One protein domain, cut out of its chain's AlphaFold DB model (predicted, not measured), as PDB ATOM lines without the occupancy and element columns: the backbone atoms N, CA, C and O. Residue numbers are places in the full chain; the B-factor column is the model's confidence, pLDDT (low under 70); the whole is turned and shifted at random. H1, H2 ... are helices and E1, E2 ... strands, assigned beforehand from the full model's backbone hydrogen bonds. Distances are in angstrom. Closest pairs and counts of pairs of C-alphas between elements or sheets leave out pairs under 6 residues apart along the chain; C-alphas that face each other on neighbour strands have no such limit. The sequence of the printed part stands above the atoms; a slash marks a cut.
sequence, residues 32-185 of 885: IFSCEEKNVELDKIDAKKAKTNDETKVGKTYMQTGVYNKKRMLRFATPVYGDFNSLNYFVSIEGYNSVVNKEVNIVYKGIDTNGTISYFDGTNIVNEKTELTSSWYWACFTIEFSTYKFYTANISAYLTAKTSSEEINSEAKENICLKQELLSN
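This is residues 32 to 185 of the 885 residues of an uncharacterized protein of Firmicutes bacterium CAG:449 (UniProt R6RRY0). Two sheets lie face to face as a sandwich, the strongly twisted sheet E1 E10 E4 E3 on a branched sheet of E5, E6, E11, E12 and E13, their strands crossed at 36 degrees. Two small two-strand sheets come in addition: the pair E2 and E7, of which E7 packs on E10, and the hairpin E8 and E9, which touches E10 at Tyr 137 and Trp 138; the short helix H1 only grazes the four-strand sheet. The printed part has 154 residues with thirteen named strands followed by one named helix; the class is mostly strand, and each sheet is antiparallel. It is compact, with a radius of gyration of the C-alphas of 15.3 A and spans of 46 by 33 by 24 A.

Find C-alpha 32 at (-6.601, 11.483, -1.194), where E1, residues 32 to 34, begins; E2 is residues 44 to 46. Next come E3, residues 62 to 68, 18.2 A long, and E4, residues 71 to 81, the longest at 31.7 A, ending at (-16.909, -14.021, -5.953). Read on through E5, residues 86 to 93, 23.1 A, and E6, residues 100 to 103. E6 runs on into E7, residues 106 to 108, at 83 degrees, and E7 into E8, residues 111 to 113, at 61 degrees. Then follow E9, residues 116 to 120, E10, residues 137 to 145, 26.4 A, E11, residues 155 to 162, 23.8 A, E12, residues 167 to 169, E13, residues 173 to 176, and H1, residues 178 to 183, ending at (11.727, 5.523, -11.748).

In the sandwich, two sheets face to face, the facing parts are 9.5 A centre to centre; look at C-alphas 78 of E4 and 159 of E11, the closest of these strands at 7.0 A. E1 pairs with E10 through N 32 and O 144, 2.9 A, E10 with E4 through N 76 and O 141, 2.7 A, and the hairpin E3 and E4 through N 64 and O 75, 2.8 A. In the branched sheet E11 has E5 on one side, with N 88 and O 160 at 2.9 A, and on the other side E12, with N 161 and O 168 at 2.8 A, and E13, with N 155 and O 176 at 2.8 A. The hairpin E5 and E6 has N 89 and O 102 at 2.8 A. E2 and E7 are antiparallel, with N 45 and O 107 at 2.9 A; the closest C-alphas of E7 and E10 are those of Tyr 108 and Trp 138, 5.0 A. The hairpin E8 and E9 has N 113 and O 116 at 2.8 A. The closest C-alphas of H1 and E3 are those of Glu 181 and Thr 65, 7.1 A; in H1 every O i to N i+4 pair is within hydrogen-bond range.

The C-alphas farthest apart, of Asn 53 and Lys 149, are 46.6 A apart. The printed part has no cut. The links E2 to E3 and E9 to E10 are long. Mean pLDDT of the printed part is 79.9; it is under 70 at 27 residues, among them 37 to 43, 47 to 54 and 182 to 185.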
ATOM      1  N   ILE A  32      -5.146  11.631  -1.039       85.31
ATOM      2  CA  ILE A  32      -6.601  11.483  -1.194       85.31
ATOM      3  C   ILE A  32      -6.918  10.004  -1.428       85.31
ATOM      4  O   ILE A  32      -6.225   9.335  -2.188       85.31
ATOM      5  N   PHE A  33      -7.962   9.499  -0.770       87.75
ATOM      6  CA  PHE A  33      -8.309   8.076  -0.734       87.75
ATOM      7  C   PHE A  33      -9.726   7.823  -1.265       87.75
ATOM      8  O   PHE A  33     -10.682   8.414  -0.753       87.75
ATOM      9  N   SER A  34      -9.888   6.911  -2.228       83.12
ATOM     10  CA  SER A  34     -11.184   6.590  -2.850       83.12
ATOM     11  C   SER A  34     -11.358   5.088  -3.136       83.12
ATOM     12  O   SER A  34     -10.411   4.409  -3.509       83.12
ATOM     13  N   CYS A  35     -12.575   4.554  -2.966       78.62
ATOM     14  CA  CYS A  35     -12.940   3.178  -3.370       78.62
ATOM     15  C   CYS A  35     -13.792   3.127  -4.647       78.62
ATOM     16  O   CYS A  35     -14.037   2.050  -5.182       78.62
ATOM     17  N   GLU A  36     -14.282   4.273  -5.122       71.25
ATOM     18  CA  GLU A  36     -15.061   4.337  -6.356       71.25
ATOM     19  C   GLU A  36     -14.137   4.493  -7.556       71.25
ATOM     20  O   GLU A  36     -13.471   5.515  -7.727       71.25
ATOM     21  N   GLU A  37     -14.155   3.499  -8.432       65.81
ATOM     22  CA  GLU A  37     -13.577   3.613  -9.756       65.81
ATOM     23  C   GLU A  37     -14.572   4.280 -10.718       65.81
ATOM     24  O   GLU A  37     -15.738   3.881 -10.832       65.81
ATOM     25  N   LYS A  38     -14.115   5.330 -11.411       60.41
ATOM     26  CA  LYS A  38     -14.891   6.076 -12.414       60.41
ATOM     27  C   LYS A  38     -14.559   5.607 -13.832       60.41
ATOM     28  O   LYS A  38     -14.081   6.395 -14.644       60.41
ATOM     29  N   ASN A  39     -14.887   4.353 -14.127       54.72
ATOM     30  CA  ASN A  39     -14.928   3.838 -15.498       54.72
ATOM     31  C   ASN A  39     -16.394   3.829 -15.951       54.72
ATOM     32  O   ASN A  39     -17.268   3.351 -15.225       54.72
ATOM     33  N   VAL A  40     -16.684   4.443 -17.100       51.78
ATOM     34  CA  VAL A  40     -18.041   4.942 -17.408       51.78
ATOM     35  C   VAL A  40     -18.960   3.888 -18.048       51.78
ATOM     36  O   VAL A  40     -20.176   4.052 -17.999       51.78
ATOM     37  N   GLU A  41     -18.416   2.782 -18.567       54.38
ATOM     38  CA  GLU A  41     -19.160   1.818 -19.405       54.38
ATOM     39  C   GLU A  41     -19.128   0.353 -18.917       54.38
ATOM     40  O   GLU A  41     -19.494  -0.557 -19.658       54.38
ATOM     41  N   LEU A  42     -18.713   0.092 -17.671       61.31
ATOM     42  CA  LEU A  42     -18.594  -1.277 -17.141       61.31
ATOM     43  C   LEU A  42     -19.684  -1.640 -16.129       61.31
ATOM     44  O   LEU A  42     -20.076  -0.823 -15.293       61.31
ATOM     45  N   ASP A  43     -20.131  -2.900 -16.190       69.00
ATOM     46  CA  ASP A  43     -21.120  -3.478 -15.275       69.00
ATOM     47  C   ASP A  43     -20.618  -3.381 -13.827       69.00
ATOM     48  O   ASP A  43     -19.777  -4.169 -13.377       69.00
ATOM     49  N   LYS A  44     -21.142  -2.398 -13.095       74.12
ATOM     50  CA  LYS A  44     -20.893  -2.206 -11.668       74.12
ATOM     51  C   LYS A  44     -22.093  -2.678 -10.862       74.12
ATOM     52  O   LYS A  44     -23.236  -2.355 -11.195       74.12
ATOM     53  N   ILE A  45     -21.836  -3.417  -9.791       72.19
ATOM     54  CA  ILE A  45     -22.876  -3.935  -8.904       72.19
ATOM     55  C   ILE A  45     -22.570  -3.500  -7.470       72.19
ATOM     56  O   ILE A  45     -21.421  -3.408  -7.045       72.19
ATOM     57  N   ASP A  46     -23.636  -3.182  -6.742       72.62
ATOM     58  CA  ASP A  46     -23.633  -3.006  -5.292       72.62
ATOM     59  C   ASP A  46     -23.070  -4.278  -4.636       72.62
ATOM     60  O   ASP A  46     -23.610  -5.367  -4.844       72.62
ATOM     61  N   ALA A  47     -21.984  -4.147  -3.868       64.56
ATOM     62  CA  ALA A  47     -21.244  -5.284  -3.308       64.56
ATOM     63  C   ALA A  47     -22.131  -6.243  -2.486       64.56
ATOM     64  O   ALA A  47     -21.832  -7.429  -2.379       64.56
ATOM     65  N   LYS A  48     -23.257  -5.743  -1.957       62.94
ATOM     66  CA  LYS A  48     -24.230  -6.477  -1.131       62.94
ATOM     67  C   LYS A  48     -25.327  -7.192  -1.950       62.94
ATOM     68  O   LYS A  48     -26.364  -7.557  -1.394       62.94
ATOM     69  N   LYS A  49     -25.172  -7.335  -3.279       55.44
ATOM     70  CA  LYS A  49     -26.187  -7.906  -4.201       55.44
ATOM     71  C   LYS A  49     -25.655  -8.917  -5.234       55.44
ATOM     72  O   LYS A  49     -26.333  -9.157  -6.236       55.44
ATOM     73  N   ALA A  50     -24.492  -9.522  -5.018       58.44
ATOM     74  CA  ALA A  50     -23.868 -10.485  -5.936       58.44
ATOM     75  C   ALA A  50     -24.507 -11.899  -5.890       58.44
ATOM     76  O   ALA A  50     -23.817 -12.911  -5.785       58.44
ATOM     77  N   LYS A  51     -25.841 -11.972  -6.008       54.00
ATOM     78  CA  LYS A  51     -26.643 -13.181  -5.764       54.00
ATOM     79  C   LYS A  51     -26.437 -14.317  -6.773       54.00
ATOM     80  O   LYS A  51     -27.188 -14.391  -7.748       54.00
ATOM     81  N   THR A  52     -25.561 -15.274  -6.461       51.38
ATOM     82  CA  THR A  52     -25.567 -16.638  -7.035       51.38
ATOM     83  C   THR A  52     -24.906 -17.666  -6.102       51.38
ATOM     84  O   THR A  52     -23.684 -17.733  -6.072       51.38
ATOM     85  N   ASN A  53     -25.725 -18.520  -5.470       54.84
ATOM     86  CA  ASN A  53     -25.399 -19.789  -4.780       54.84
ATOM     87  C   ASN A  53     -24.335 -19.770  -3.646       54.84
ATOM     88  O   ASN A  53     -23.553 -18.842  -3.494       54.84
ATOM     89  N   ASP A  54     -24.349 -20.812  -2.806       54.97
ATOM     90  CA  ASP A  54     -23.794 -20.815  -1.436       54.97
ATOM     91  C   ASP A  54     -22.244 -20.894  -1.294       54.97
ATOM     92  O   ASP A  54     -21.755 -21.431  -0.301       54.97
ATOM     93  N   GLU A  55     -21.441 -20.389  -2.243       72.25
ATOM     94  CA  GLU A  55     -19.961 -20.416  -2.169       72.25
ATOM     95  C   GLU A  55     -19.325 -19.023  -2.389       72.25
ATOM     96  O   GLU A  55     -19.613 -18.342  -3.372       72.25
ATOM     97  N   THR A  56     -18.415 -18.608  -1.497       79.12
ATOM     98  CA  THR A  56     -17.776 -17.272  -1.489       79.12
ATOM     99  C   THR A  56     -16.250 -17.346  -1.526       79.12
ATOM    100  O   THR A  56     -15.658 -18.128  -0.784       79.12
ATOM    101  N   LYS A  57     -15.587 -16.518  -2.351       85.06
ATOM    102  CA  LYS A  57     -14.119 -16.509  -2.532       85.06
ATOM    103  C   LYS A  57     -13.549 -15.094  -2.702       85.06
ATOM    104  O   LYS A  57     -14.162 -14.237  -3.337       85.06
ATOM    105  N   VAL A  58     -12.338 -14.874  -2.186       87.06
ATOM    106  CA  VAL A  58     -11.550 -13.634  -2.323       87.06
ATOM    107  C   VAL A  58     -10.167 -14.000  -2.861       87.06
ATOM    108  O   VAL A  58      -9.529 -14.910  -2.338       87.06
ATOM    109  N   GLY A  59      -9.715 -13.328  -3.920       89.44
ATOM    110  CA  GLY A  59      -8.368 -13.491  -4.473       89.44
ATOM    111  C   GLY A  59      -7.341 -12.554  -3.831       89.44
ATOM    112  O   GLY A  59      -7.619 -11.878  -2.846       89.44
ATOM    113  N   LYS A  60      -6.138 -12.490  -4.406       91.25
ATOM    114  CA  LYS A  60      -5.064 -11.598  -3.939       91.25
ATOM    115  C   LYS A  60      -5.226 -10.154  -4.410       91.25
ATOM    116  O   LYS A  60      -5.872  -9.894  -5.424       91.25
ATOM    117  N   THR A  61      -4.600  -9.223  -3.695       91.94
ATOM    118  CA  THR A  61      -4.582  -7.804  -4.063       91.94
ATOM    119  C   THR A  61      -3.467  -7.503  -5.075       91.94
ATOM    120  O   THR A  61      -2.298  -7.830  -4.879       91.94
ATOM    121  N   TYR A  62      -3.831  -6.844  -6.171       89.31
ATOM    122  CA  TYR A  62      -2.951  -6.340  -7.225       89.31
ATOM    123  C   TYR A  62      -2.767  -4.822  -7.082       89.31
ATOM    124  O   TYR A  62      -3.546  -4.171  -6.384       89.31
ATOM    125  N   MET A  63      -1.749  -4.251  -7.734       87.00
ATOM    126  CA  MET A  63      -1.453  -2.811  -7.716       87.00
ATOM    127  C   MET A  63      -1.105  -2.304  -9.121       87.00
ATOM    128  O   MET A  63      -0.490  -3.033  -9.897       87.00
ATOM    129  N   GLN A  64      -1.501  -1.067  -9.421       81.25
ATOM    130  CA  GLN A  64      -1.227  -0.342 -10.659       81.25
ATOM    131  C   GLN A  64      -0.906   1.134 -10.356       81.25
ATOM    132  O   GLN A  64      -1.538   1.751  -9.496       81.25
ATOM    133  N   THR A  65       0.016   1.737 -11.105       78.44
ATOM    134  CA  THR A  65       0.292   3.184 -11.070       78.44
ATOM    135  C   THR A  65      -0.420   3.931 -12.195       78.44
ATOM    136  O   THR A  65      -0.628   3.381 -13.278       78.44
ATOM    137  N   GLY A  66      -0.746   5.208 -11.990       73.06
ATOM    138  CA  GLY A  66      -1.342   6.030 -13.047       73.06
ATOM    139  C   GLY A  66      -1.434   7.518 -12.723       73.06
ATOM    140  O   GLY A  66      -0.805   8.012 -11.786       73.06
ATOM    141  N   VAL A  67      -2.251   8.234 -13.501       71.06
ATOM    142  CA  VAL A  67      -2.561   9.656 -13.298       71.06
ATOM    143  C   VAL A  67      -4.075   9.844 -13.244       71.06
ATOM    144  O   VAL A  67      -4.782   9.410 -14.149       71.06
ATOM    145  N   TYR A  68      -4.577  10.533 -12.220       63.22
ATOM    146  CA  TYR A  68      -5.976  10.944 -12.121       63.22
ATOM    147  C   TYR A  68      -6.069  12.438 -11.818       63.22
ATOM    148  O   TYR A  68      -5.444  12.931 -10.886       63.22
ATOM    149  N   ASN A  69      -6.825  13.182 -12.633       65.56
ATOM    150  CA  ASN A  69      -7.009  14.634 -12.493       65.56
ATOM    151  C   ASN A  69      -5.687  15.408 -12.251       65.56
ATOM    152  O   ASN A  69      -5.570  16.190 -11.307       65.56
ATOM    153  N   LYS A  70      -4.679  15.133 -13.097       66.62
ATOM    154  CA  LYS A  70      -3.281  15.623 -13.030       66.62
ATOM    155  C   LYS A  70      -2.437  15.175 -11.822       66.62
ATOM    156  O   LYS A  70      -1.280  15.562 -11.737       66.62
ATOM    157  N   LYS A  71      -2.951  14.339 -10.919       73.56
ATOM    158  CA  LYS A  71      -2.196  13.783  -9.780       73.56
ATOM    159  C   LYS A  71      -1.714  12.374 -10.079       73.56
ATOM    160  O   LYS A  71      -2.451  11.588 -10.672       73.56
ATOM    161  N   ARG A  72      -0.506  12.026  -9.633       80.50
ATOM    162  CA  ARG A  72      -0.024  10.636  -9.657       80.50
ATOM    163  C   ARG A  72      -0.849   9.803  -8.668       80.50
ATOM    164  O   ARG A  72      -1.235  10.311  -7.614       80.50
ATOM    165  N   MET A  73      -1.124   8.543  -8.991       83.62
ATOM    166  CA  MET A  73      -1.897   7.645  -8.130       83.62
ATOM    167  C   MET A  73      -1.325   6.227  -8.069       83.62
ATOM    168  O   MET A  73      -0.729   5.749  -9.036       83.62
ATOM    169  N   LEU A  74      -1.588   5.553  -6.948       87.56
ATOM    170  CA  LEU A  74      -1.490   4.102  -6.792       87.56
ATOM    171  C   LEU A  74      -2.903   3.536  -6.626       87.56
ATOM    172  O   LEU A  74      -3.661   4.003  -5.775       87.56
ATOM    173  N   ARG A  75      -3.259   2.529  -7.419       87.50
ATOM    174  CA  ARG A  75      -4.543   1.827  -7.367       87.50
ATOM    175  C   ARG A  75      -4.320   0.375  -6.975       87.50
ATOM    176  O   ARG A  75      -3.443  -0.281  -7.520       87.50
ATOM    177  N   PHE A  76      -5.149  -0.122  -6.070       90.44
ATOM    178  CA  PHE A  76      -5.199  -1.494  -5.592       90.44
ATOM    179  C   PHE A  76      -6.511  -2.147  -6.028       90.44
ATOM    180  O   PHE A  76      -7.566  -1.508  -5.997       90.44
ATOM    181  N   ALA A  77      -6.446  -3.414  -6.429       90.31
ATOM    182  CA  ALA A  77      -7.576  -4.158  -6.976       90.31
ATOM    183  C   ALA A  77      -7.554  -5.619  -6.514       90.31
ATOM    184  O   ALA A  77      -6.519  -6.273  -6.589       90.31
ATOM    185  N   THR A  78      -8.689  -6.145  -6.059       92.50
ATOM    186  CA  THR A  78      -8.804  -7.514  -5.525       92.50
ATOM    187  C   THR A  78     -10.047  -8.183  -6.111       92.50
ATOM    188  O   THR A  78     -11.120  -7.576  -6.042       92.50
ATOM    189  N   PRO A  79      -9.953  -9.397  -6.683       91.50
ATOM    190  CA  PRO A  79     -11.103 -10.065  -7.269       91.50
ATOM    191  C   PRO A  79     -11.894 -10.829  -6.196       91.50
ATOM    192  O   PRO A  79     -11.320 -11.444  -5.297       91.50
ATOM    193  N   VAL A  80     -13.219 -10.795  -6.294       88.75
ATOM    194  CA  VAL A  80     -14.173 -11.382  -5.343       88.75
ATOM    195  C   VAL A  80     -15.309 -12.113  -6.068       88.75
ATOM    196  O   VAL A  80     -15.713 -11.725  -7.169       88.75
ATOM    197  N   TYR A  81     -15.827 -13.172  -5.445       85.81
ATOM    198  CA  TYR A  81     -16.909 -14.021  -5.953       85.81
ATOM    199  C   TYR A  81     -17.859 -14.448  -4.824       85.81
ATOM    200  O   TYR A  81     -17.396 -14.799  -3.739       85.81
ATOM    201  N   GLY A  82     -19.165 -14.459  -5.099       77.12
ATOM    202  CA  GLY A  82     -20.224 -14.777  -4.133       77.12
ATOM    203  C   GLY A  82     -20.770 -13.555  -3.376       77.12
ATOM    204  O   GLY A  82     -20.396 -12.414  -3.652       77.12
ATOM    205  N   ASP A  83     -21.688 -13.801  -2.435       76.12
ATOM    206  CA  ASP A  83     -22.375 -12.771  -1.642       76.12
ATOM    207  C   ASP A  83     -21.600 -12.385  -0.362       76.12
ATOM    208  O   ASP A  83     -21.233 -13.235   0.450       76.12
ATOM    209  N   PHE A  84     -21.433 -11.077  -0.124       77.62
ATOM    210  CA  PHE A  84     -20.751 -10.539   1.060       77.62
ATOM    211  C   PHE A  84     -21.617  -9.511   1.807       77.62
ATOM    212  O   PHE A  84     -22.233  -8.628   1.213       77.62
ATOM    213  N   ASN A  85     -21.599  -9.574   3.141       81.50
ATOM    214  CA  ASN A  85     -22.200  -8.581   4.033       81.50
ATOM    215  C   ASN A  85     -21.442  -7.241   3.997       81.50
ATOM    216  O   ASN A  85     -22.056  -6.176   4.080       81.50
ATOM    217  N   SER A  86     -20.111  -7.284   3.879       83.12
ATOM    218  CA  SER A  86     -19.260  -6.096   3.727       83.12
ATOM    219  C   SER A  86     -17.899  -6.449   3.131       83.12
ATOM    220  O   SER A  86     -17.319  -7.468   3.514       83.12
ATOM    221  N   LEU A  87     -17.356  -5.557   2.304       89.00
ATOM    222  CA  LEU A  87     -15.977  -5.577   1.809       89.00
ATOM    223  C   LEU A  87     -15.254  -4.327   2.335       89.00
ATOM    224  O   LEU A  87     -15.811  -3.237   2.237       89.00
ATOM    225  N   ASN A  88     -14.044  -4.445   2.887       91.19
ATOM    226  CA  ASN A  88     -13.280  -3.304   3.416       91.19
ATOM    227  C   ASN A  88     -11.796  -3.402   3.049       91.19
ATOM    228  O   ASN A  88     -11.189  -4.446   3.270       91.19
ATOM    229  N   TYR A  89     -11.206  -2.322   2.537       92.44
ATOM    230  CA  TYR A  89      -9.756  -2.208   2.359       92.44
ATOM    231  C   TYR A  89      -9.089  -1.640   3.607       92.44
ATOM    232  O   TYR A  89      -9.549  -0.634   4.151       92.44
ATOM    233  N   PHE A  90      -7.957  -2.232   3.979       92.12
ATOM    234  CA  PHE A  90      -7.038  -1.742   4.999       92.12
ATOM    235  C   PHE A  90      -5.701  -1.390   4.353       92.12
ATOM    236  O   PHE A  90      -5.114  -2.220   3.655       92.12
ATOM    237  N   VAL A  91      -5.213  -0.166   4.581       90.19
ATOM    238  CA  VAL A  91      -3.968   0.336   3.985       90.19
ATOM    239  C   VAL A  91      -3.074   0.993   5.029       90.19
ATOM    240  O   VAL A  91      -3.478   1.936   5.712       90.19
ATOM    241  N   SER A  92      -1.842   0.499   5.129       90.19
ATOM    242  CA  SER A  92      -0.763   1.082   5.923       90.19
ATOM    243  C   SER A  92       0.151   1.911   5.023       90.19
ATOM    244  O   SER A  92       0.454   1.496   3.903       90.19
ATOM    245  N   ILE A  93       0.575   3.081   5.500       89.62
ATOM    246  CA  ILE A  93       1.447   4.019   4.783       89.62
ATOM    247  C   ILE A  93       2.502   4.507   5.774       89.62
ATOM    248  O   ILE A  93       2.163   5.066   6.820       89.62
ATOM    249  N   GLU A  94       3.775   4.307   5.453       87.38
ATOM    250  CA  GLU A  94       4.888   4.751   6.287       87.38
ATOM    251  C   GLU A  94       4.842   6.273   6.520       87.38
ATOM    252  O   GLU A  94       4.698   7.069   5.592       87.38
ATOM    253  N   GLY A  95       4.919   6.686   7.788       83.31
ATOM    254  CA  GLY A  95       4.812   8.094   8.183       83.31
ATOM    255  C   GLY A  95       3.394   8.687   8.153       83.31
ATOM    256  O   GLY A  95       3.247   9.880   8.419       83.31
ATOM    257  N   TYR A  96       2.348   7.903   7.861       85.56
ATOM    258  CA  TYR A  96       0.955   8.349   7.959       85.56
ATOM    259  C   TYR A  96       0.334   7.951   9.309       85.56
ATOM    260  O   TYR A  96       0.515   6.837   9.793       85.56
ATOM    261  N   ASN A  97      -0.417   8.866   9.931       74.94
ATOM    262  CA  ASN A  97      -0.760   8.791  11.361       74.94
ATOM    263  C   ASN A  97      -1.729   7.657  11.771       74.94
ATOM    264  O   ASN A  97      -1.950   7.460  12.967       74.94
ATOM    265  N   SER A  98      -2.346   6.946  10.825       76.19
ATOM    266  CA  SER A  98      -3.254   5.826  11.101       76.19
ATOM    267  C   SER A  98      -3.431   4.911   9.886       76.19
ATOM    268  O   SER A  98      -3.364   5.362   8.744       76.19
ATOM    269  N   VAL A  99      -3.717   3.627  10.127       81.62
ATOM    270  CA  VAL A  99      -4.134   2.689   9.069       81.62
ATOM    271  C   VAL A  99      -5.468   3.157   8.484       81.62
ATOM    272  O   VAL A  99      -6.436   3.393   9.213       81.62
ATOM    273  N   VAL A 100      -5.528   3.287   7.162       86.50
ATOM    274  CA  VAL A 100      -6.723   3.711   6.431       86.50
ATOM    275  C   VAL A 100      -7.649   2.509   6.263       86.50
ATOM    276  O   VAL A 100      -7.256   1.520   5.655       86.50
ATOM    277  N   ASN A 101      -8.879   2.602   6.772       89.19
ATOM    278  CA  ASN A 101      -9.940   1.609   6.573       89.19
ATOM    279  C   ASN A 101     -11.072   2.221   5.726       89.19
ATOM    280  O   ASN A 101     -11.546   3.321   6.041       89.19
ATOM    281  N   LYS A 102     -11.488   1.546   4.646       89.06
ATOM    282  CA  LYS A 102     -12.554   2.003   3.738       89.06
ATOM    283  C   LYS A 102     -13.447   0.859   3.252       89.06
ATOM    284  O   LYS A 102     -12.965  -0.089   2.641       89.06
ATOM    285  N   GLU A 103     -14.758   1.011   3.437       87.94
ATOM    286  CA  GLU A 103     -15.765   0.083   2.912       87.94
ATOM    287  C   GLU A 103     -15.917   0.220   1.386       87.94
ATOM    288  O   GLU A 103     -16.167   1.310   0.860       87.94
ATOM    289  N   VAL A 104     -15.821  -0.905   0.678       87.88
ATOM    290  CA  VAL A 104     -16.075  -1.019  -0.759       87.88
ATOM    291  C   VAL A 104     -17.547  -1.366  -0.965       87.88
ATOM    292  O   VAL A 104     -17.971  -2.506  -0.793       87.88
ATOM    293  N   ASN A 105     -18.337  -0.364  -1.346       83.81
ATOM    294  CA  ASN A 105     -19.774  -0.526  -1.588       83.81
ATOM    295  C   ASN A 105     -20.118  -0.891  -3.047       83.81
ATOM    296  O   ASN A 105     -21.246  -1.292  -3.327       83.81
ATOM    297  N   ILE A 106     -19.166  -0.772  -3.979       83.56
ATOM    298  CA  ILE A 106     -19.352  -1.060  -5.408       83.56
ATOM    299  C   ILE A 106     -18.218  -1.967  -5.880       83.56
ATOM    300  O   ILE A 106     -17.053  -1.685  -5.609       83.56
ATOM    301  N   VAL A 107     -18.567  -3.024  -6.612       86.75
ATOM    302  CA  VAL A 107     -17.621  -3.914  -7.291       86.75
ATOM    303  C   VAL A 107     -17.866  -3.919  -8.801       86.75
ATOM    304  O   VAL A 107     -18.991  -3.721  -9.268       86.75
ATOM    305  N   TYR A 108     -16.803  -4.122  -9.575       86.06
ATOM    306  CA  TYR A 108     -16.762  -3.859 -11.017       86.06
ATOM    307  C   TYR A 108     -16.474  -5.138 -11.802       86.06
ATOM    308  O   TYR A 108     -15.587  -5.894 -11.421       86.06
ATOM    309  N   LYS A 109     -17.173  -5.407 -12.913       85.12
ATOM    310  CA  LYS A 109     -16.864  -6.601 -13.726       85.12
ATOM    311  C   LYS A 109     -15.478  -6.586 -14.360       85.12
ATOM    312  O   LYS A 109     -14.866  -7.641 -14.475       85.12
ATOM    313  N   GLY A 110     -14.984  -5.411 -14.728       83.00
ATOM    314  CA  GLY A 110     -13.624  -5.216 -15.212       83.00
ATOM    315  C   GLY A 110     -13.055  -3.888 -14.726       83.00
ATOM    316  O   GLY A 110     -13.799  -3.026 -14.254       83.00
ATOM    317  N   ILE A 111     -11.743  -3.736 -14.864       80.56
ATOM    318  CA  ILE A 111     -10.977  -2.529 -14.537       80.56
ATOM    319  C   ILE A 111     -10.351  -2.020 -15.832       80.56
ATOM    320  O   ILE A 111      -9.656  -2.781 -16.499       80.56
ATOM    321  N   ASP A 112     -10.571  -0.753 -16.182       75.62
ATOM    322  CA  ASP A 112      -9.852  -0.111 -17.284       75.62
ATOM    323  C   ASP A 112      -8.471   0.357 -16.802       75.62
ATOM    324  O   ASP A 112      -8.338   1.120 -15.840       75.62
ATOM    325  N   THR A 113      -7.443  -0.133 -17.484       69.19
ATOM    326  CA  THR A 113      -6.043   0.247 -17.348       69.19
ATOM    327  C   THR A 113      -5.564   0.806 -18.686       69.19
ATOM    328  O   THR A 113      -5.241   0.058 -19.607       69.19
ATOM    329  N   ASN A 114      -5.502   2.138 -18.791       64.75
ATOM    330  CA  ASN A 114      -4.994   2.870 -19.960       64.75
ATOM    331  C   ASN A 114      -5.634   2.452 -21.308       64.75
ATOM    332  O   ASN A 114      -4.952   2.409 -22.331       64.75
ATOM    333  N   GLY A 115      -6.936   2.143 -21.320       67.44
ATOM    334  CA  GLY A 115      -7.687   1.716 -22.504       67.44
ATOM    335  C   GLY A 115      -7.756   0.198 -22.703       67.44
ATOM    336  O   GLY A 115      -8.342  -0.256 -23.684       67.44
ATOM    337  N   THR A 116      -7.179  -0.598 -21.796       75.06
ATOM    338  CA  THR A 116      -7.318  -2.063 -21.769       75.06
ATOM    339  C   THR A 116      -8.149  -2.478 -20.564       75.06
ATOM    340  O   THR A 116      -7.806  -2.148 -19.432       75.06
ATOM    341  N   ILE A 117      -9.230  -3.227 -20.792       83.00
ATOM    342  CA  ILE A 117     -10.147  -3.641 -19.724       83.00
ATOM    343  C   ILE A 117      -9.816  -5.060 -19.267       83.00
ATOM    344  O   ILE A 117      -9.942  -6.012 -20.035       83.00
ATOM    345  N   SER A 118      -9.440  -5.198 -17.999       85.12
ATOM    346  CA  SER A 118      -9.048  -6.466 -17.388       85.12
ATOM    347  C   SER A 118     -10.140  -7.045 -16.482       85.12
ATOM    348  O   SER A 118     -10.706  -6.370 -15.621       85.12
ATOM    349  N   TYR A 119     -10.393  -8.335 -16.652       87.19
ATOM    350  CA  TYR A 119     -11.343  -9.179 -15.932       87.19
ATOM    351  C   TYR A 119     -10.582 -10.257 -15.138       87.19
ATOM    352  O   TYR A 119      -9.398 -10.490 -15.379       87.19
ATOM    353  N   PHE A 120     -11.251 -10.941 -14.207       88.25
ATOM    354  CA  PHE A 120     -10.696 -12.113 -13.518       88.25
ATOM    355  C   PHE A 120     -11.518 -13.354 -13.867       88.25
ATOM    356  O   PHE A 120     -12.741 -13.319 -13.751       88.25
ATOM    357  N   ASP A 121     -10.877 -14.439 -14.308       85.44
ATOM    358  CA  ASP A 121     -11.571 -15.681 -14.704       85.44
ATOM    359  C   ASP A 121     -11.764 -16.684 -13.547       85.44
ATOM    360  O   ASP A 121     -12.424 -17.710 -13.705       85.44
ATOM    361  N   GLY A 122     -11.207 -16.368 -12.375       82.56
ATOM    362  CA  GLY A 122     -11.151 -17.227 -11.191       82.56
ATOM    363  C   GLY A 122      -9.759 -17.776 -10.884       82.56
ATOM    364  O   GLY A 122      -9.527 -18.222  -9.764       82.56
ATOM    365  N   THR A 123      -8.827 -17.693 -11.836       84.81
ATOM    366  CA  THR A 123      -7.420 -18.092 -11.671       84.81
ATOM    367  C   THR A 123      -6.460 -16.960 -12.042       84.81
ATOM    368  O   THR A 123      -5.492 -16.719 -11.323       84.81
ATOM    369  N   ASN A 124      -6.722 -16.249 -13.142       84.75
ATOM    370  CA  ASN A 124      -5.840 -15.239 -13.723       84.75
ATOM    371  C   ASN A 124      -6.585 -13.957 -14.124       84.75
ATOM    372  O   ASN A 124      -7.811 -13.915 -14.243       84.75
ATOM    373  N   ILE A 125      -5.800 -12.902 -14.360       87.94
ATOM    374  CA  ILE A 125      -6.268 -11.676 -15.007       87.94
ATOM    375  C   ILE A 125      -6.257 -11.894 -16.524       87.94
ATOM    376  O   ILE A 125      -5.242 -12.312 -17.079       87.94
ATOM    377  N   VAL A 126      -7.376 -11.595 -17.182       86.81
ATOM    378  CA  VAL A 126      -7.581 -11.750 -18.630       86.81
ATOM    379  C   VAL A 126      -8.242 -10.496 -19.206       86.81
ATOM    380  O   VAL A 126      -8.983  -9.816 -18.506       86.81
ATOM    381  N   ASN A 127      -8.010 -10.180 -20.481       86.12
ATOM    382  CA  ASN A 127      -8.496  -8.930 -21.094       86.12
ATOM    383  C   ASN A 127      -9.758  -9.105 -21.965       86.12
ATOM    384  O   ASN A 127     -10.139  -8.198 -22.700       86.12
ATOM    385  N   GLU A 128     -10.425 -10.260 -21.879       82.19
ATOM    386  CA  GLU A 128     -11.660 -10.563 -22.612       82.19
ATOM    387  C   GLU A 128     -12.764 -11.054 -21.666       82.19
ATOM    388  O   GLU A 128     -12.507 -11.792 -20.711       82.19
ATOM    389  N   LYS A 129     -14.013 -10.658 -21.945       80.25
ATOM    390  CA  LYS A 129     -15.186 -11.028 -21.143       80.25
ATOM    391  C   LYS A 129     -15.750 -12.370 -21.616       80.25
ATOM    392  O   LYS A 129     -16.339 -12.463 -22.688       80.25
ATOM    393  N   THR A 130     -15.609 -13.396 -20.786       78.81
ATOM    394  CA  THR A 130     -16.118 -14.764 -20.994       78.81
ATOM    395  C   THR A 130     -17.144 -15.151 -19.923       78.81
ATOM    396  O   THR A 130     -17.268 -14.463 -18.905       78.81
ATOM    397  N   GLU A 131     -17.850 -16.278 -20.089       76.88
ATOM    398  CA  GLU A 131     -18.778 -16.786 -19.061       76.88
ATOM    399  C   GLU A 131     -18.086 -17.022 -17.703       76.88
ATOM    400  O   GLU A 131     -18.659 -16.685 -16.666       76.88
ATOM    401  N   LEU A 132     -16.826 -17.476 -17.689       74.38
ATOM    402  CA  LEU A 132     -16.034 -17.625 -16.459       74.38
ATOM    403  C   LEU A 132     -15.800 -16.273 -15.767       74.38
ATOM    404  O   LEU A 132     -16.080 -16.118 -14.578       74.38
ATOM    405  N   THR A 133     -15.387 -15.245 -16.518       79.06
ATOM    406  CA  THR A 133     -15.204 -13.893 -15.953       79.06
ATOM    407  C   THR A 133     -16.519 -13.225 -15.543       79.06
ATOM    408  O   THR A 133     -16.551 -12.391 -14.639       79.06
ATOM    409  N   SER A 134     -17.644 -13.629 -16.148       76.44
ATOM    410  CA  SER A 134     -18.980 -13.122 -15.810       76.44
ATOM    411  C   SER A 134     -19.434 -13.488 -14.390       76.44
ATOM    412  O   SER A 134     -20.408 -12.923 -13.894       76.44
ATOM    413  N   SER A 135     -18.687 -14.348 -13.695       78.25
ATOM    414  CA  SER A 135     -18.896 -14.702 -12.289       78.25
ATOM    415  C   SER A 135     -18.189 -13.758 -11.304       78.25
ATOM    416  O   SER A 135     -18.791 -13.353 -10.312       78.25
ATOM    417  N   TRP A 136     -16.967 -13.307 -11.597       86.94
ATOM    418  CA  TRP A 136     -16.125 -12.536 -10.663       86.94
ATOM    419  C   TRP A 136     -16.307 -11.020 -10.776       86.94
ATOM    420  O   TRP A 136     -16.725 -10.517 -11.817       86.94
ATOM    421  N   TYR A 137     -15.992 -10.286  -9.710       87.94
ATOM    422  CA  TYR A 137     -15.973  -8.819  -9.685       87.94
ATOM    423  C   TYR A 137     -14.700  -8.309  -9.009       87.94
ATOM    424  O   TYR A 137     -14.088  -9.016  -8.218       87.94
ATOM    425  N   TRP A 138     -14.331  -7.063  -9.268       89.31
ATOM    426  CA  TRP A 138     -13.204  -6.377  -8.654       89.31
ATOM    427  C   TRP A 138     -13.657  -5.392  -7.578       89.31
ATOM    428  O   TRP A 138     -14.518  -4.546  -7.823       89.31
ATOM    429  N   ALA A 139     -13.031  -5.465  -6.407       90.25
ATOM    430  CA  ALA A 139     -13.072  -4.438  -5.375       90.25
ATOM    431  C   ALA A 139     -11.821  -3.554  -5.490       90.25
ATOM    432  O   ALA A 139     -10.701  -4.074  -5.451       90.25
ATOM    433  N   CYS A 140     -11.987  -2.232  -5.585       88.44
ATOM    434  CA  CYS A 140     -10.895  -1.293  -5.877       88.44
ATOM    435  C   CYS A 140     -10.664  -0.258  -4.757       88.44
ATOM    436  O   CYS A 140     -11.587   0.125  -4.037       88.44
ATOM    437  N   PHE A 141      -9.425   0.221  -4.635       88.75
ATOM    438  CA  PHE A 141      -9.031   1.340  -3.773       88.75
ATOM    439  C   PHE A 141      -7.909   2.153  -4.426       88.75
ATOM    440  O   PHE A 141      -6.983   1.581  -4.982       88.75
ATOM    441  N   THR A 142      -7.964   3.480  -4.372       88.25
ATOM    442  CA  THR A 142      -6.986   4.382  -4.999       88.25
ATOM    443  C   THR A 142      -6.457   5.401  -3.991       88.25
ATOM    444  O   THR A 142      -7.219   5.974  -3.210       88.25
ATOM    445  N   ILE A 143      -5.146   5.639  -4.047       89.06
ATOM    446  CA  ILE A 143      -4.415   6.706  -3.361       89.06
ATOM    447  C   ILE A 143      -3.944   7.706  -4.422       89.06
ATOM    448  O   ILE A 143      -3.113   7.358  -5.258       89.06
ATOM    449  N   GLU A 144      -4.427   8.945  -4.383       86.31
ATOM    450  CA  GLU A 144      -3.896  10.051  -5.193       86.31
ATOM    451  C   GLU A 144      -2.913  10.889  -4.367       86.31
ATOM    452  O   GLU A 144      -3.214  11.279  -3.235       86.31
ATOM    453  N   PHE A 145      -1.768  11.225  -4.956       81.88
ATOM    454  CA  PHE A 145      -0.711  12.022  -4.340       81.88
ATOM    455  C   PHE A 145      -0.848  13.472  -4.808       81.88
ATOM    456  O   PHE A 145      -0.721  13.763  -5.998       81.88
ATOM    457  N   SER A 146      -1.144  14.389  -3.884       70.56
ATOM    458  CA  SER A 146      -1.283  15.821  -4.189       70.56
ATOM    459  C   SER A 146       0.005  16.617  -3.948       70.56
ATOM    460  O   SER A 146       0.107  17.758  -4.397       70.56
ATOM    461  N   THR A 147       0.981  16.017  -3.256       69.25
ATOM    462  CA  THR A 147       2.334  16.543  -3.024       69.25
ATOM    463  C   THR A 147       3.356  15.399  -3.065       69.25
ATOM    464  O   THR A 147       3.014  14.233  -2.855       69.25
ATOM    465  N   TYR A 148       4.639  15.717  -3.266       68.19
ATOM    466  CA  TYR A 148       5.730  14.729  -3.243       68.19
ATOM    467  C   TYR A 148       6.107  14.232  -1.829       68.19
ATOM    468  O   TYR A 148       7.049  13.464  -1.671       68.19
ATOM    469  N   LYS A 149       5.389  14.638  -0.774       71.88
ATOM    470  CA  LYS A 149       5.774  14.387   0.627       71.88
ATOM    471  C   LYS A 149       5.772  12.910   1.034       71.88
ATOM    472  O   LYS A 149       6.658  12.482   1.760       71.88
ATOM    473  N   PHE A 150       4.789  12.139   0.570       75.31
ATOM    474  CA  PHE A 150       4.679  10.693   0.838       75.31
ATOM    475  C   PHE A 150       5.134   9.838  -0.354       75.31
ATOM    476  O   PHE A 150       4.921   8.633  -0.384       75.31
ATOM    477  N   TYR A 151       5.767  10.458  -1.349       73.06
ATOM    478  CA  TYR A 151       6.166   9.826  -2.606       73.06
ATOM    479  C   TYR A 151       7.183   8.684  -2.422       73.06
ATOM    480  O   TYR A 151       7.225   7.753  -3.225       73.06
ATOM    481  N   THR A 152       7.978   8.738  -1.348       75.88
ATOM    482  CA  THR A 152       8.954   7.706  -0.965       75.88
ATOM    483  C   THR A 152       8.462   6.740   0.115       75.88
ATOM    484  O   THR A 152       9.237   5.894   0.547       75.88
ATOM    485  N   ALA A 153       7.231   6.895   0.612       82.81
ATOM    486  CA  ALA A 153       6.715   6.075   1.706       82.81
ATOM    487  C   ALA A 153       6.419   4.646   1.232       82.81
ATOM    488  O   ALA A 153       5.853   4.459   0.153       82.81
ATOM    489  N   ASN A 154       6.740   3.651   2.064       87.88
ATOM    490  CA  ASN A 154       6.309   2.275   1.832       87.88
ATOM    491  C   ASN A 154       4.818   2.113   2.170       87.88
ATOM    492  O   ASN A 154       4.343   2.567   3.214       87.88
ATOM    493  N   ILE A 155       4.078   1.469   1.269       90.81
ATOM    494  CA  ILE A 155       2.621   1.323   1.308       90.81
ATOM    495  C   ILE A 155       2.253  -0.153   1.173       90.81
ATOM    496  O   ILE A 155       2.760  -0.850   0.291       90.81
ATOM    497  N   SER A 156       1.329  -0.607   2.019       90.44
ATOM    498  CA  SER A 156       0.823  -1.983   2.028       90.44
ATOM    499  C   SER A 156      -0.702  -2.003   2.133       90.44
ATOM    500  O   SER A 156      -1.255  -1.295   2.976       90.44
ATOM    501  N   ALA A 157      -1.385  -2.812   1.317       91.31
ATOM    502  CA  ALA A 157      -2.850  -2.853   1.232       91.31
ATOM    503  C   ALA A 157      -3.422  -4.280   1.117       91.31
ATOM    504  O   ALA A 157      -2.881  -5.104   0.380       91.31
ATOM    505  N   TYR A 158      -4.552  -4.546   1.782       92.69
ATOM    506  CA  TYR A 158      -5.337  -5.785   1.640       92.69
ATOM    507  C   TYR A 158      -6.845  -5.541   1.815       92.69
ATOM    508  O   TYR A 158      -7.258  -4.508   2.348       92.69
ATOM    509  N   LEU A 159      -7.666  -6.492   1.364       92.62
ATOM    510  CA  LEU A 159      -9.127  -6.479   1.440       92.62
ATOM    511  C   LEU A 159      -9.632  -7.550   2.419       92.62
ATOM    512  O   LEU A 159      -9.220  -8.703   2.355       92.62
ATOM    513  N   THR A 160     -10.601  -7.190   3.253       91.88
ATOM    514  CA  THR A 160     -11.371  -8.099   4.110       91.88
ATOM    515  C   THR A 160     -12.805  -8.216   3.604       91.88
ATOM    516  O   THR A 160     -13.477  -7.202   3.402       91.88
ATOM    517  N   ALA A 161     -13.307  -9.441   3.471       87.69
ATOM    518  CA  ALA A 161     -14.677  -9.751   3.086       87.69
ATOM    519  C   ALA A 161     -15.405 -10.520   4.197       87.69
ATOM    520  O   ALA A 161     -14.905 -11.522   4.698       87.69
ATOM    521  N   LYS A 162     -16.605 -10.074   4.576       86.06
ATOM    522  CA  LYS A 162     -17.446 -10.737   5.591       86.06
ATOM    523  C   LYS A 162     -18.647 -11.392   4.943       86.06
ATOM    524  O   LYS A 162     -19.368 -10.718   4.215       86.06
ATOM    525  N   THR A 163     -18.902 -12.654   5.256       77.62
ATOM    526  CA  THR A 163     -20.122 -13.378   4.875       77.62
ATOM    527  C   THR A 163     -21.062 -13.475   6.082       77.62
ATOM    528  O   THR A 163     -20.878 -12.778   7.086       77.62
ATOM    529  N   SER A 164     -22.120 -14.284   5.996       75.19
ATOM    530  CA  SER A 164     -22.987 -14.615   7.135       75.19
ATOM    531  C   SER A 164     -22.368 -15.636   8.100       75.19
ATOM    532  O   SER A 164     -22.867 -15.764   9.218       75.19
ATOM    533  N   SER A 165     -21.304 -16.339   7.696       71.75
ATOM    534  CA  SER A 165     -20.673 -17.426   8.457       71.75
ATOM    535  C   SER A 165     -19.192 -17.208   8.786       71.75
ATOM    536  O   SER A 165     -18.721 -17.788   9.761       71.75
ATOM    537  N   GLU A 166     -18.455 -16.393   8.020       80.12
ATOM    538  CA  GLU A 166     -17.002 -16.217   8.185       80.12
ATOM    539  C   GLU A 166     -16.464 -14.855   7.689       80.12
ATOM    540  O   GLU A 166     -17.184 -14.030   7.119       80.12
ATOM    541  N   GLU A 167     -15.174 -14.610   7.937       85.69
ATOM    542  CA  GLU A 167     -14.410 -13.440   7.491       85.69
ATOM    543  C   GLU A 167     -13.176 -13.922   6.709       85.69
ATOM    544  O   GLU A 167     -12.368 -14.686   7.234       85.69
ATOM    545  N   ILE A 168     -13.043 -13.491   5.452       88.25
ATOM    546  CA  ILE A 168     -12.017 -13.926   4.496       88.25
ATOM    547  C   ILE A 168     -11.148 -12.718   4.125       88.25
ATOM    548  O   ILE A 168     -11.667 -11.698   3.674       88.25
ATOM    549  N   ASN A 169      -9.828 -12.828   4.280       88.12
ATOM    550  CA  ASN A 169      -8.873 -11.786   3.888       88.12
ATOM    551  C   ASN A 169      -8.185 -12.131   2.561       88.12
ATOM    552  O   ASN A 169      -7.885 -13.298   2.306       88.12
ATOM    553  N   SER A 170      -7.897 -11.118   1.742       91.88
ATOM    554  CA  SER A 170      -7.007 -11.255   0.590       91.88
ATOM    555  C   SER A 170      -5.547 -11.401   1.021       91.88
ATOM    556  O   SER A 170      -5.134 -10.940   2.087       91.88
ATOM    557  N   GLU A 171      -4.737 -11.994   0.146       92.44
ATOM    558  CA  GLU A 171      -3.282 -11.840   0.206       92.44
ATOM    559  C   GLU A 171      -2.923 -10.363  -0.047       92.44
ATOM    560  O   GLU A 171      -3.375  -9.760  -1.030       92.44
ATOM    561  N   ALA A 172      -2.135  -9.786   0.864       87.50
ATOM    562  CA  ALA A 172      -1.775  -8.373   0.867       87.50
ATOM    563  C   ALA A 172      -0.760  -8.012  -0.227       87.50
ATOM    564  O   ALA A 172       0.128  -8.791  -0.573       87.50
ATOM    565  N   LYS A 173      -0.843  -6.774  -0.720       91.94
ATOM    566  CA  LYS A 173       0.157  -6.174  -1.606       91.94
ATOM    567  C   LYS A 173       1.008  -5.202  -0.798       91.94
ATOM    568  O   LYS A 173       0.544  -4.112  -0.475       91.94
ATOM    569  N   GLU A 174       2.221  -5.620  -0.448       90.06
ATOM    570  CA  GLU A 174       3.100  -4.911   0.493       90.06
ATOM    571  C   GLU A 174       4.292  -4.200  -0.168       90.06
ATOM    572  O   GLU A 174       4.681  -4.539  -1.288       90.06
ATOM    573  N   ASN A 175       4.898  -3.263   0.574       85.44
ATOM    574  CA  ASN A 175       6.163  -2.579   0.258       85.44
ATOM    575  C   ASN A 175       6.176  -1.837  -1.094       85.44
ATOM    576  O   ASN A 175       7.161  -1.873  -1.826       85.44
ATOM    577  N   ILE A 176       5.074  -1.163  -1.428       86.44
ATOM    578  CA  ILE A 176       4.943  -0.359  -2.650       86.44
ATOM    579  C   ILE A 176       5.318   1.096  -2.370       86.44
ATOM    580  O   ILE A 176       4.871   1.669  -1.381       86.44
ATOM    581  N   CYS A 177       6.087   1.723  -3.256       82.69
ATOM    582  CA  CYS A 177       6.542   3.104  -3.107       82.69
ATOM    583  C   CYS A 177       6.458   3.836  -4.454       82.69
ATOM    584  O   CYS A 177       7.109   3.431  -5.418       82.69
ATOM    585  N   LEU A 178       5.726   4.956  -4.528       79.19
ATOM    586  CA  LEU A 178       5.482   5.661  -5.797       79.19
ATOM    587  C   LEU A 178       6.783   6.127  -6.490       79.19
ATOM    588  O   LEU A 178       6.860   6.092  -7.716       79.19
ATOM    589  N   LYS A 179       7.836   6.469  -5.728       74.88
ATOM    590  CA  LYS A 179       9.176   6.757  -6.276       74.88
ATOM    591  C   LYS A 179       9.755   5.615  -7.104       74.88
ATOM    592  O   LYS A 179      10.335   5.881  -8.150       74.88
ATOM    593  N   GLN A 180       9.658   4.376  -6.627       75.94
ATOM    594  CA  GLN A 180      10.232   3.232  -7.339       75.94
ATOM    595  C   GLN A 180       9.476   3.010  -8.651       75.94
ATOM    596  O   GLN A 180      10.106   2.879  -9.694       75.94
ATOM    597  N   GLU A 181       8.149   3.109  -8.601       73.81
ATOM    598  CA  GLU A 181       7.269   2.903  -9.751       73.81
ATOM    599  C   GLU A 181       7.403   3.977 -10.850       73.81
ATOM    600  O   GLU A 181       7.296   3.651 -12.030       73.81
ATOM    601  N   LEU A 182       7.652   5.256 -10.524       68.62
ATOM    602  CA  LEU A 182       7.936   6.245 -11.583       68.62
ATOM    603  C   LEU A 182       9.369   6.127 -12.117       68.62
ATOM    604  O   LEU A 182       9.583   6.379 -13.297       68.62
ATOM    605  N   LEU A 183      10.346   5.732 -11.290       65.94
ATOM    606  CA  LEU A 183      11.727   5.523 -11.748       65.94
ATOM    607  C   LEU A 183      11.896   4.256 -12.605       65.94
ATOM    608  O   LEU A 183      12.887   4.150 -13.322       65.94
ATOM    609  N   SER A 184      10.947   3.316 -12.560       61.88
ATOM    610  CA  SER A 184      10.912   2.133 -13.430       61.88
ATOM    611  C   SER A 184      10.183   2.341 -14.765       61.88
ATOM    612  O   SER A 184      10.152   1.416 -15.571       61.88
ATOM    613  N   ASN A 185       9.589   3.515 -15.011       58.69
ATOM    614  CA  ASN A 185       8.885   3.836 -16.256       58.69
ATOM    615  C   ASN A 185       9.655   4.916 -17.041       58.69
ATOM    616  O   ASN A 185       9.940   5.989 -16.514       58.69
TER     617      ASN A 185